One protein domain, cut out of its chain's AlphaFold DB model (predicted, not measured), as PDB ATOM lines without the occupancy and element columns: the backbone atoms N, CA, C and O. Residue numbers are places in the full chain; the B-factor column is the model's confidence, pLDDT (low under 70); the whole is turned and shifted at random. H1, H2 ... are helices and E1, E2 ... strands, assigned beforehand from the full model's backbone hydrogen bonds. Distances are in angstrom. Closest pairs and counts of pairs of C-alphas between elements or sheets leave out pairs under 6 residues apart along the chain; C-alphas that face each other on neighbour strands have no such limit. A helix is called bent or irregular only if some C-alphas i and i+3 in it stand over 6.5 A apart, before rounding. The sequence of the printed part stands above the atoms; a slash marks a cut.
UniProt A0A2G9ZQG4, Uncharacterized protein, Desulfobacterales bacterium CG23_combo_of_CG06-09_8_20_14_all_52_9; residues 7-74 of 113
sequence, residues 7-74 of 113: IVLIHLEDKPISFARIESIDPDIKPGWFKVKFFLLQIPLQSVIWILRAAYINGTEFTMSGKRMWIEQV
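What this domain is: This is residues 7 to 74 of the 113 residues of an uncharacterized protein of Desulfobacterales bacterium CG23_combo_of_CG06-09_8_20_14_all_52_9 (UniProt A0A2G9ZQG4). A single strongly twisted sheet of six strands curls like part of a barrel that stays open, its edge strands E4 and E5 apart. The long bent strand E2 is shared by both parts of it, E1, E6 and E5 following on one side and E3 and E4 on the other, and the short helix H1 lies beside the strands. The 68 printed residues hold E1, E2, E3, E4, H1, E5 and E6 in chain order; the sheet order is E4 E3 E2 E1 E6 E5, antiparallel throughout, and the class is mostly strand. It is compact, with a radius of gyration of the C-alphas of 11.5 A and spans of 33 by 23 by 22 A.

How they stand to each other: E2, residues 15 to 27, bends by 78 degrees at residue 23. It forms hairpins with E1, residues 7 to 12 (N 8 and O 20, 2.8 A), and with E3, residues 33 to 40 (N 35 and O 26, 2.7 A). E4, residues 46 to 53, is the antiparallel neighbour of E3, with N 36 and O 50 at 2.8 A; E1 to E4 form a meander, each strand the antiparallel neighbour of the one before. E6, residues 67 to 73, pairs with E1 over residues 69 to 73 (N 9 and O 72, 2.8 A) and with E5, residues 62 to 64, over residues 67 to 69 (N 69 and O 62, 2.8 A). H1, residues 54 to 57, is on the sheet at a height of 4.8 A, over none of the strands; its closest C-alphas to E6 are those of Ile 57 and Ile 71, 6.4 A apart. H1 is too short for an O i to N i+4 pair; its one O i to N i+3 pair is within hydrogen-bond range.

Where its parts are: E1 begins at C-alpha 7 (228.670, 242.310, -45.499) and is 16.7 A long. E2 measures 29.0 A, E3 20.9 A, E4 22.0 A, H1 5.3 A and E5 6.8 A. E6, 20.0 A, ends at C-alpha 73 (225.403, 246.369, -42.091).

The domain as a whole: The C-alphas of Pro 31 and Ile 43 are the two farthest apart, 34.4 A. The printed part has no cut, its links are tight, and no printed residue is under 70 in pLDDT.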
ATOM      1  N   ILE A   7     228.047 242.865 -46.693       96.62
ATOM      2  CA  ILE A   7     228.670 242.310 -45.499       96.62
ATOM      3  C   ILE A   7     227.914 242.837 -44.288       96.62
ATOM      4  O   ILE A   7     227.639 244.031 -44.162       96.62
ATOM      5  N   VAL A   8     227.602 241.933 -43.376       96.75
ATOM      6  CA  VAL A   8     226.943 242.233 -42.116       96.75
ATOM      7  C   VAL A   8     227.738 241.671 -40.946       96.75
ATOM      8  O   VAL A   8     228.419 240.652 -41.065       96.75
ATOM      9  N   LEU A   9     227.640 242.334 -39.802       96.88
ATOM     10  CA  LEU A   9     228.156 241.886 -38.523       96.88
ATOM     11  C   LEU A   9     226.998 241.338 -37.693       96.88
ATOM     12  O   LEU A   9     225.996 242.016 -37.468       96.88
ATOM     13  N   ILE A  10     227.132 240.093 -37.252       95.69
ATOM     14  CA  ILE A  10     226.152 239.431 -36.398       95.69
ATOM     15  C   ILE A  10     226.572 239.638 -34.947       95.69
ATOM     16  O   ILE A  10     227.704 239.310 -34.571       95.69
ATOM     17  N   HIS A  11     225.641 240.116 -34.130       96.44
ATOM     18  CA  HIS A  11     225.818 240.265 -32.690       96.44
ATOM     19  C   HIS A  11     224.948 239.264 -31.919       96.44
ATOM     20  O   HIS A  11     223.842 238.919 -32.340       96.44
ATOM     21  N   LEU A  12     225.461 238.797 -30.782       94.56
ATOM     22  CA  LEU A  12     224.805 237.888 -29.844       94.56
ATOM     23  C   LEU A  12     225.082 238.367 -28.418       94.56
ATOM     24  O   LEU A  12     226.244 238.463 -28.033       94.56
ATOM     25  N   GLU A  13     224.034 238.614 -27.628       93.31
ATOM     26  CA  GLU A  13     224.156 239.032 -26.216       93.31
ATOM     27  C   GLU A  13     225.183 240.158 -26.017       93.31
ATOM     28  O   GLU A  13     226.107 240.057 -25.208       93.31
ATOM     29  N   ASP A  14     225.036 241.221 -26.801       90.12
ATOM     30  CA  ASP A  14     225.859 242.425 -26.687       90.12
ATOM     31  C   ASP A  14     227.316 242.262 -27.160       90.12
ATOM     32  O   ASP A  14     228.161 243.126 -26.927       90.12
ATOM     33  N   LYS A  15     227.617 241.158 -27.863       94.50
ATOM     34  CA  LYS A  15     228.950 240.852 -28.395       94.50
ATOM     35  C   LYS A  15     228.916 240.552 -29.898       94.50
ATOM     36  O   LYS A  15     228.099 239.733 -30.327       94.50
ATOM     37  N   PRO A  16     229.841 241.114 -30.696       95.75
ATOM     38  CA  PRO A  16     230.007 240.717 -32.088       95.75
ATOM     39  C   PRO A  16     230.553 239.288 -32.158       95.75
ATOM     40  O   PRO A  16     231.517 238.955 -31.465       95.75
ATOM     41  N   ILE A  17     229.946 238.441 -32.990       94.69
ATOM     42  CA  ILE A  17     230.322 237.022 -33.088       94.69
ATOM     43  C   ILE A  17     230.900 236.622 -34.441       94.69
ATOM     44  O   ILE A  17     231.764 235.753 -34.486       94.69
ATOM     45  N   SER A  18     230.425 237.203 -35.544       95.38
ATOM     46  CA  SER A  18     230.879 236.805 -36.878       95.38
ATOM     47  C   SER A  18     230.480 237.828 -37.933       95.38
ATOM     48  O   SER A  18     229.387 238.395 -37.870       95.38
ATOM     49  N   PHE A  19     231.346 238.015 -38.928       97.25
ATOM     50  CA  PHE A  19     230.962 238.655 -40.178       97.25
ATOM     51  C   PHE A  19     230.293 237.636 -41.094       97.25
ATOM     52  O   PHE A  19     230.687 236.468 -41.150       97.25
ATOM     53  N   ALA A  20     229.315 238.087 -41.863       97.50
ATOM     54  CA  ALA A  20     228.663 237.280 -42.873       97.50
ATOM     55  C   ALA A  20     228.417 238.092 -44.139       97.50
ATOM     56  O   ALA A  20     228.168 239.291 -44.066       97.50
ATOM     57  N   ARG A  21     228.437 237.434 -45.295       97.62
ATOM     58  CA  ARG A  21     227.918 238.000 -46.542       97.62
ATOM     59  C   ARG A  21     226.516 237.466 -46.803       97.62
ATOM     60  O   ARG A  21     226.272 236.271 -46.614       97.62
ATOM     61  N   ILE A  22     225.605 238.326 -47.242       97.44
ATOM     62  CA  ILE A  22     224.275 237.904 -47.692       97.44
ATOM     63  C   ILE A  22     224.405 237.284 -49.088       97.44
ATOM     64  O   ILE A  22     224.821 237.947 -50.031       97.44
ATOM     65  N   GLU A  23     224.044 236.012 -49.226       98.06
ATOM     66  CA  GLU A  23     224.102 235.272 -50.494       98.06
ATOM     67  C   GLU A  23     222.769 235.301 -51.252       98.06
ATOM     68  O   GLU A  23     222.760 235.353 -52.478       98.06
ATOM     69  N   SER A  24     221.638 235.239 -50.543       97.50
ATOM     70  CA  SER A  24     220.301 235.368 -51.134       97.50
ATOM     71  C   SER A  24     219.269 235.804 -50.096       97.50
ATOM     72  O   SER A  24     219.437 235.549 -48.899       97.50
ATOM     73  N   ILE A  25     218.200 236.451 -50.566       96.31
ATOM     74  CA  ILE A  25     217.017 236.821 -49.782       96.31
ATOM     75  C   ILE A  25     215.789 236.370 -50.576       96.31
ATOM     76  O   ILE A  25     215.376 237.033 -51.524       96.31
ATOM     77  N   ASP A  26     215.204 235.242 -50.187       96.44
ATOM     78  CA  ASP A  26     214.074 234.629 -50.888       96.44
ATOM     79  C   ASP A  26     212.808 234.675 -50.020       96.44
ATOM     80  O   ASP A  26     212.903 234.481 -48.807       96.44
ATOM     81  N   PRO A  27     211.603 234.884 -50.580       96.12
ATOM     82  CA  PRO A  27     210.374 234.851 -49.792       96.12
ATOM     83  C   PRO A  27     210.155 233.471 -49.146       96.12
ATOM     84  O   PRO A  27     210.383 232.419 -49.755       96.12
ATOM     85  N   ASP A  28     209.713 233.475 -47.889       95.12
ATOM     86  CA  ASP A  28     209.271 232.272 -47.185       95.12
ATOM     87  C   ASP A  28     207.765 232.024 -47.393       95.12
ATOM     88  O   ASP A  28     207.025 232.895 -47.847       95.12
ATOM     89  N   ILE A  29     207.293 230.821 -47.045       92.50
ATOM     90  CA  ILE A  29     205.867 230.455 -47.083       92.50
ATOM     91  C   ILE A  29     205.039 231.423 -46.221       92.50
ATOM     92  O   ILE A  29     203.878 231.696 -46.530       92.50
ATOM     93  N   LYS A  30     205.621 231.956 -45.137       91.00
ATOM     94  CA  LYS A  30     204.964 232.954 -44.287       91.00
ATOM     95  C   LYS A  30     205.110 234.366 -44.873       91.00
ATOM     96  O   LYS A  30     206.234 234.851 -44.998       91.00
ATOM     97  N   PRO A  31     203.999 235.087 -45.128       91.06
ATOM     98  CA  PRO A  31     204.055 236.462 -45.614       91.06
ATOM     99  C   PRO A  31     204.902 237.369 -44.711       91.06
ATOM    100  O   PRO A  31     204.746 237.366 -43.487       91.06
ATOM    101  N   GLY A  32     205.801 238.146 -45.320       90.75
ATOM    102  CA  GLY A  32     206.707 239.061 -44.613       90.75
ATOM    103  C   GLY A  32     207.936 238.399 -43.975       90.75
ATOM    104  O   GLY A  32     208.717 239.088 -43.311       90.75
ATOM    105  N   TRP A  33     208.116 237.092 -44.170       95.62
ATOM    106  CA  TRP A  33     209.323 236.360 -43.800       95.62
ATOM    107  C   TRP A  33     210.136 235.995 -45.039       95.62
ATOM    108  O   TRP A  33     209.598 235.781 -46.125       95.62
ATOM    109  N   PHE A  34     211.443 235.909 -44.843       96.19
ATOM    110  CA  PHE A  34     212.425 235.676 -45.883       96.19
ATOM    111  C   PHE A  34     213.407 234.609 -45.420       96.19
ATOM    112  O   PHE A  34     213.878 234.636 -44.283       96.19
ATOM    113  N   LYS A  35     213.733 233.681 -46.313       96.94
ATOM    114  CA  LYS A  35     214.884 232.794 -46.190       96.94
ATOM    115  C   LYS A  35     216.108 233.575 -46.637       96.94
ATOM    116  O   LYS A  35     216.270 233.859 -47.820       96.94
ATOM    117  N   VAL A  36     216.949 233.927 -45.679       96.94
ATOM    118  CA  VAL A  36     218.197 234.639 -45.922       96.94
ATOM    119  C   VAL A  36     219.338 233.649 -45.806       96.94
ATOM    120  O   VAL A  36     219.522 233.025 -44.755       96.94
ATOM    121  N   LYS A  37     220.097 233.481 -46.887       97.81
ATOM    122  CA  LYS A  37     221.316 232.679 -46.876       97.81
ATOM    123  C   LYS A  37     222.492 233.575 -46.521       97.81
ATOM    124  O   LYS A  37     222.766 234.548 -47.216       97.81
ATOM    125  N   PHE A  38     223.207 233.213 -45.467       97.56
ATOM    126  CA  PHE A  38     224.422 233.876 -45.022       97.56
ATOM    127  C   PHE A  38     225.630 232.985 -45.280       97.56
ATOM    128  O   PHE A  38     225.606 231.789 -44.978       97.56
ATOM    129  N   PHE A  39     226.705 233.576 -45.783       98.00
ATOM    130  CA  PHE A  39     228.027 232.969 -45.815       98.00
ATOM    131  C   PHE A  39     228.877 233.557 -44.689       98.00
ATOM    132  O   PHE A  39     229.232 234.733 -44.735       98.00
ATOM    133  N   LEU A  40     229.166 232.757 -43.663       97.06
ATOM    134  CA  LEU A  40     229.952 233.173 -42.505       97.06
ATOM    135  C   LEU A  40     231.430 233.267 -42.887       97.06
ATOM    136  O   LEU A  40     232.041 232.287 -43.325       97.06
ATOM    137  N   LEU A  41     232.012 234.443 -42.676       96.44
ATOM    138  CA  LEU A  41     233.400 234.767 -42.995       96.44
ATOM    139  C   LEU A  41     234.316 234.382 -41.824       96.44
ATOM    140  O   LEU A  41     235.000 235.217 -41.240       96.44
ATOM    141  N   GLN A  42     234.296 233.100 -41.464       94.12
ATOM    142  CA  GLN A  42     235.073 232.526 -40.364       94.12
ATOM    143  C   GLN A  42     235.754 231.220 -40.784       94.12
ATOM    144  O   GLN A  42     235.445 230.665 -41.834       94.12
ATOM    145  N   ILE A  43     236.685 230.718 -39.970       95.44
ATOM    146  CA  ILE A  43     237.322 229.413 -40.188       95.44
ATOM    147  C   ILE A  43     236.725 228.409 -39.188       95.44
ATOM    148  O   ILE A  43     236.820 228.647 -37.983       95.44
ATOM    149  N   PRO A  44     236.151 227.282 -39.650       95.12
ATOM    150  CA  PRO A  44     235.958 226.894 -41.051       95.12
ATOM    151  C   PRO A  44     234.855 227.709 -41.747       95.12
ATOM    152  O   PRO A  44     233.913 228.169 -41.103       95.12
ATOM    153  N   LEU A  45     234.955 227.833 -43.076       94.62
ATOM    154  CA  LEU A  45     233.957 228.528 -43.892       94.62
ATOM    155  C   LEU A  45     232.625 227.776 -43.843       94.62
ATOM    156  O   LEU A  45     232.574 226.566 -44.075       94.62
ATOM    157  N   GLN A  46     231.543 228.492 -43.549       96.19
ATOM    158  CA  GLN A  46     230.222 227.904 -43.333       96.19
ATOM    159  C   GLN A  46     229.133 228.757 -43.980       96.19
ATOM    160  O   GLN A  46     229.222 229.979 -44.016       96.19
ATOM    161  N   SER A  47     228.079 228.110 -44.478       96.62
ATOM    162  CA  SER A  47     226.851 228.783 -44.915       96.62
ATOM    163  C   SER A  47     225.694 228.380 -44.015       96.62
ATOM    164  O   SER A  47     225.550 227.201 -43.692       96.62
ATOM    165  N   VAL A  48     224.846 229.337 -43.657       95.81
ATOM    166  CA  VAL A  48     223.631 229.104 -42.869       95.81
ATOM    167  C   VAL A  48     222.437 229.763 -43.549       95.81
ATOM    168  O   VAL A  48     222.588 230.753 -44.258       95.81
ATOM    169  N   ILE A  49     221.246 229.204 -43.356       96.56
ATOM    170  CA  ILE A  49     219.996 229.787 -43.854       96.56
ATOM    171  C   ILE A  49     219.119 230.091 -42.652       96.56
ATOM    172  O   ILE A  49     218.805 229.187 -41.877       96.56
ATOM    173  N   TRP A  50     218.730 231.353 -42.498       95.19
ATOM    174  CA  TRP A  50     217.832 231.805 -41.437       95.19
ATOM    175  C   TRP A  50     216.512 232.284 -42.030       95.19
ATOM    176  O   TRP A  50     216.480 232.850 -43.119       95.19
ATOM    177  N   ILE A  51     215.418 232.072 -41.301       95.06
ATOM    178  CA  ILE A  51     214.103 232.606 -41.662       95.06
ATOM    179  C   ILE A  51     213.889 233.871 -40.832       95.06
ATOM    180  O   ILE A  51     213.680 233.796 -39.622       95.06
ATOM    181  N   LEU A  52     213.980 235.033 -41.473       95.00
ATOM    182  CA  LEU A  52     213.962 236.346 -40.830       95.00
ATOM    183  C   LEU A  52     212.839 237.221 -41.382       95.00
ATOM    184  O   LEU A  52     212.433 237.093 -42.533       95.00
ATOM    185  N   ARG A  53     212.352 238.158 -40.570       94.12
ATOM    186  CA  ARG A  53     211.518 239.263 -41.055       94.12
ATOM    187  C   ARG A  53     212.402 240.349 -41.656       94.12
ATOM    188  O   ARG A  53     213.533 240.532 -41.210       94.12
ATOM    189  N   ALA A  54     211.843 241.144 -42.567       91.88
ATOM    190  CA  ALA A  54     212.548 242.292 -43.147       91.88
ATOM    191  C   ALA A  54     213.128 243.243 -42.082       91.88
ATOM    192  O   ALA A  54     214.231 243.751 -42.246       91.88
ATOM    193  N   ALA A  55     212.426 243.450 -40.962       93.25
ATOM    194  CA  ALA A  55     212.919 244.282 -39.863       93.25
ATOM    195  C   ALA A  55     214.264 243.778 -39.295       93.25
ATOM    196  O   ALA A  55     215.179 244.572 -39.090       93.25
ATOM    197  N   TYR A  56     214.428 242.462 -39.125       94.44
ATOM    198  CA  TYR A  56     215.641 241.866 -38.546       94.44
ATOM    199  C   TYR A  56     216.856 242.010 -39.465       94.44
ATOM    200  O   TYR A  56     217.961 242.251 -38.992       94.44
ATOM    201  N   ILE A  57     216.643 241.938 -40.783       91.69
ATOM    202  CA  ILE A  57     217.683 242.195 -41.797       91.69
ATOM    203  C   ILE A  57     218.137 243.668 -41.749       91.69
ATOM    204  O   ILE A  57     219.281 243.981 -42.057       91.69
ATOM    205  N   ASN A  58     217.256 244.574 -41.310       89.00
ATOM    206  CA  ASN A  58     217.548 245.994 -41.094       89.00
ATOM    207  C   ASN A  58     218.139 246.301 -39.704       89.00
ATOM    208  O   ASN A  58     218.265 247.470 -39.346       89.00
ATOM    209  N   GLY A  59     218.474 245.274 -38.922       92.38
ATOM    210  CA  GLY A  59     219.151 245.419 -37.638       92.38
ATOM    211  C   GLY A  59     218.256 245.618 -36.427       92.38
ATOM    212  O   GLY A  59     218.765 245.873 -35.340       92.38
ATOM    213  N   THR A  60     216.937 245.442 -36.556       93.94
ATOM    214  CA  THR A  60     216.101 245.324 -35.353       93.94
ATOM    215  C   THR A  60     216.442 244.041 -34.602       93.94
ATOM    216  O   THR A  60     216.639 242.992 -35.223       93.94
ATOM    217  N   GLU A  61     216.429 244.108 -33.276       94.31
ATOM    218  CA  GLU A  61     216.703 242.961 -32.419       94.31
ATOM    219  C   GLU A  61     215.670 241.839 -32.586       94.31
ATOM    220  O   GLU A  61     214.468 242.059 -32.769       94.31
ATOM    221  N   PHE A  62     216.151 240.606 -32.481       94.06
ATOM    222  CA  PHE A  62     215.335 239.404 -32.426       94.06
ATOM    223  C   PHE A  62     215.933 238.393 -31.454       94.06
ATOM    224  O   PHE A  62     217.074 238.506 -31.010       94.06
ATOM    225  N   THR A  63     215.143 237.380 -31.110       92.38
ATOM    226  CA  THR A  63     215.582 236.308 -30.219       92.38
ATOM    227  C   THR A  63     215.666 234.990 -30.969       92.38
ATOM    228  O   THR A  63     214.661 234.526 -31.511       92.38
ATOM    229  N   MET A  64     216.828 234.344 -30.936       87.31
ATOM    230  CA  MET A  64     216.990 232.944 -31.336       87.31
ATOM    231  C   MET A  64     217.353 232.122 -30.105       87.31
ATOM    232  O   MET A  64     218.338 232.402 -29.426       87.31
ATOM    233  N   SER A  65     216.530 231.118 -29.791       85.69
ATOM    234  CA  SER A  65     216.744 230.221 -28.644       85.69
ATOM    235  C   SER A  65     216.939 230.952 -27.304       85.69
ATOM    236  O   SER A  65     217.768 230.558 -26.489       85.69
ATOM    237  N   GLY A  66     216.200 232.046 -27.089       91.81
ATOM    238  CA  GLY A  66     216.267 232.856 -25.865       91.81
ATOM    239  C   GLY A  66     217.420 233.863 -25.805       91.81
ATOM    240  O   GLY A  66     217.468 234.653 -24.867       91.81
ATOM    241  N   LYS A  67     218.313 233.889 -26.801       93.25
ATOM    242  CA  LYS A  67     219.417 234.853 -26.873       93.25
ATOM    243  C   LYS A  67     219.073 236.021 -27.785       93.25
ATOM    244  O   LYS A  67     218.529 235.806 -28.871       93.25
ATOM    245  N   ARG A  68     219.405 237.242 -27.354       95.31
ATOM    246  CA  ARG A  68     219.248 238.464 -28.158       95.31
ATOM    247  C   ARG A  68     220.282 238.495 -29.277       95.31
ATOM    248  O   ARG A  68     221.466 238.277 -29.018       95.31
ATOM    249  N   MET A  69     219.826 238.779 -30.489       95.44
ATOM    250  CA  MET A  69     220.641 238.899 -31.689       95.44
ATOM    251  C   MET A  69     220.194 240.097 -32.516       95.44
ATOM    252  O   MET A  69     219.015 240.451 -32.524       95.44
ATOM    253  N   TRP A  70     221.126 240.687 -33.254       95.94
ATOM    254  CA  TRP A  70     220.827 241.643 -34.313       95.94
ATOM    255  C   TRP A  70     221.933 241.617 -35.365       95.94
ATOM    256  O   TRP A  70     222.987 240.997 -35.181       95.94
ATOM    257  N   ILE A  71     221.649 242.250 -36.496       95.69
ATOM    258  CA  ILE A  71     222.515 242.270 -37.668       95.69
ATOM    259  C   ILE A  71     222.814 243.725 -38.001       95.69
ATOM    260  O   ILE A  71     221.904 244.537 -38.131       95.69
ATOM    261  N   GLU A  72     224.081 244.061 -38.153       95.25
ATOM    262  CA  GLU A  72     224.523 245.407 -38.496       95.25
ATOM    263  C   GLU A  72     225.182 245.390 -39.871       95.25
ATOM    264  O   GLU A  72     226.078 244.585 -40.119       95.25
ATOM    265  N   GLN A  73     224.748 246.254 -40.789       95.12
ATOM    266  CA  GLN A  73     225.403 246.369 -42.091       95.12
ATOM    267  C   GLN A  73     226.791 246.989 -41.924       95.12
ATOM    268  O   GLN A  73     226.936 248.074 -41.363       95.12
ATOM    269  N   VAL A  74     227.809 246.316 -42.451       94.31
ATOM    270  CA  VAL A  74     229.187 246.801 -42.437       94.31
ATOM    271  C   VAL A  74     229.402 247.670 -43.665       94.31
ATOM    272  O   VAL A  74     229.231 247.222 -44.796       94.31
TER     273      VAL A  74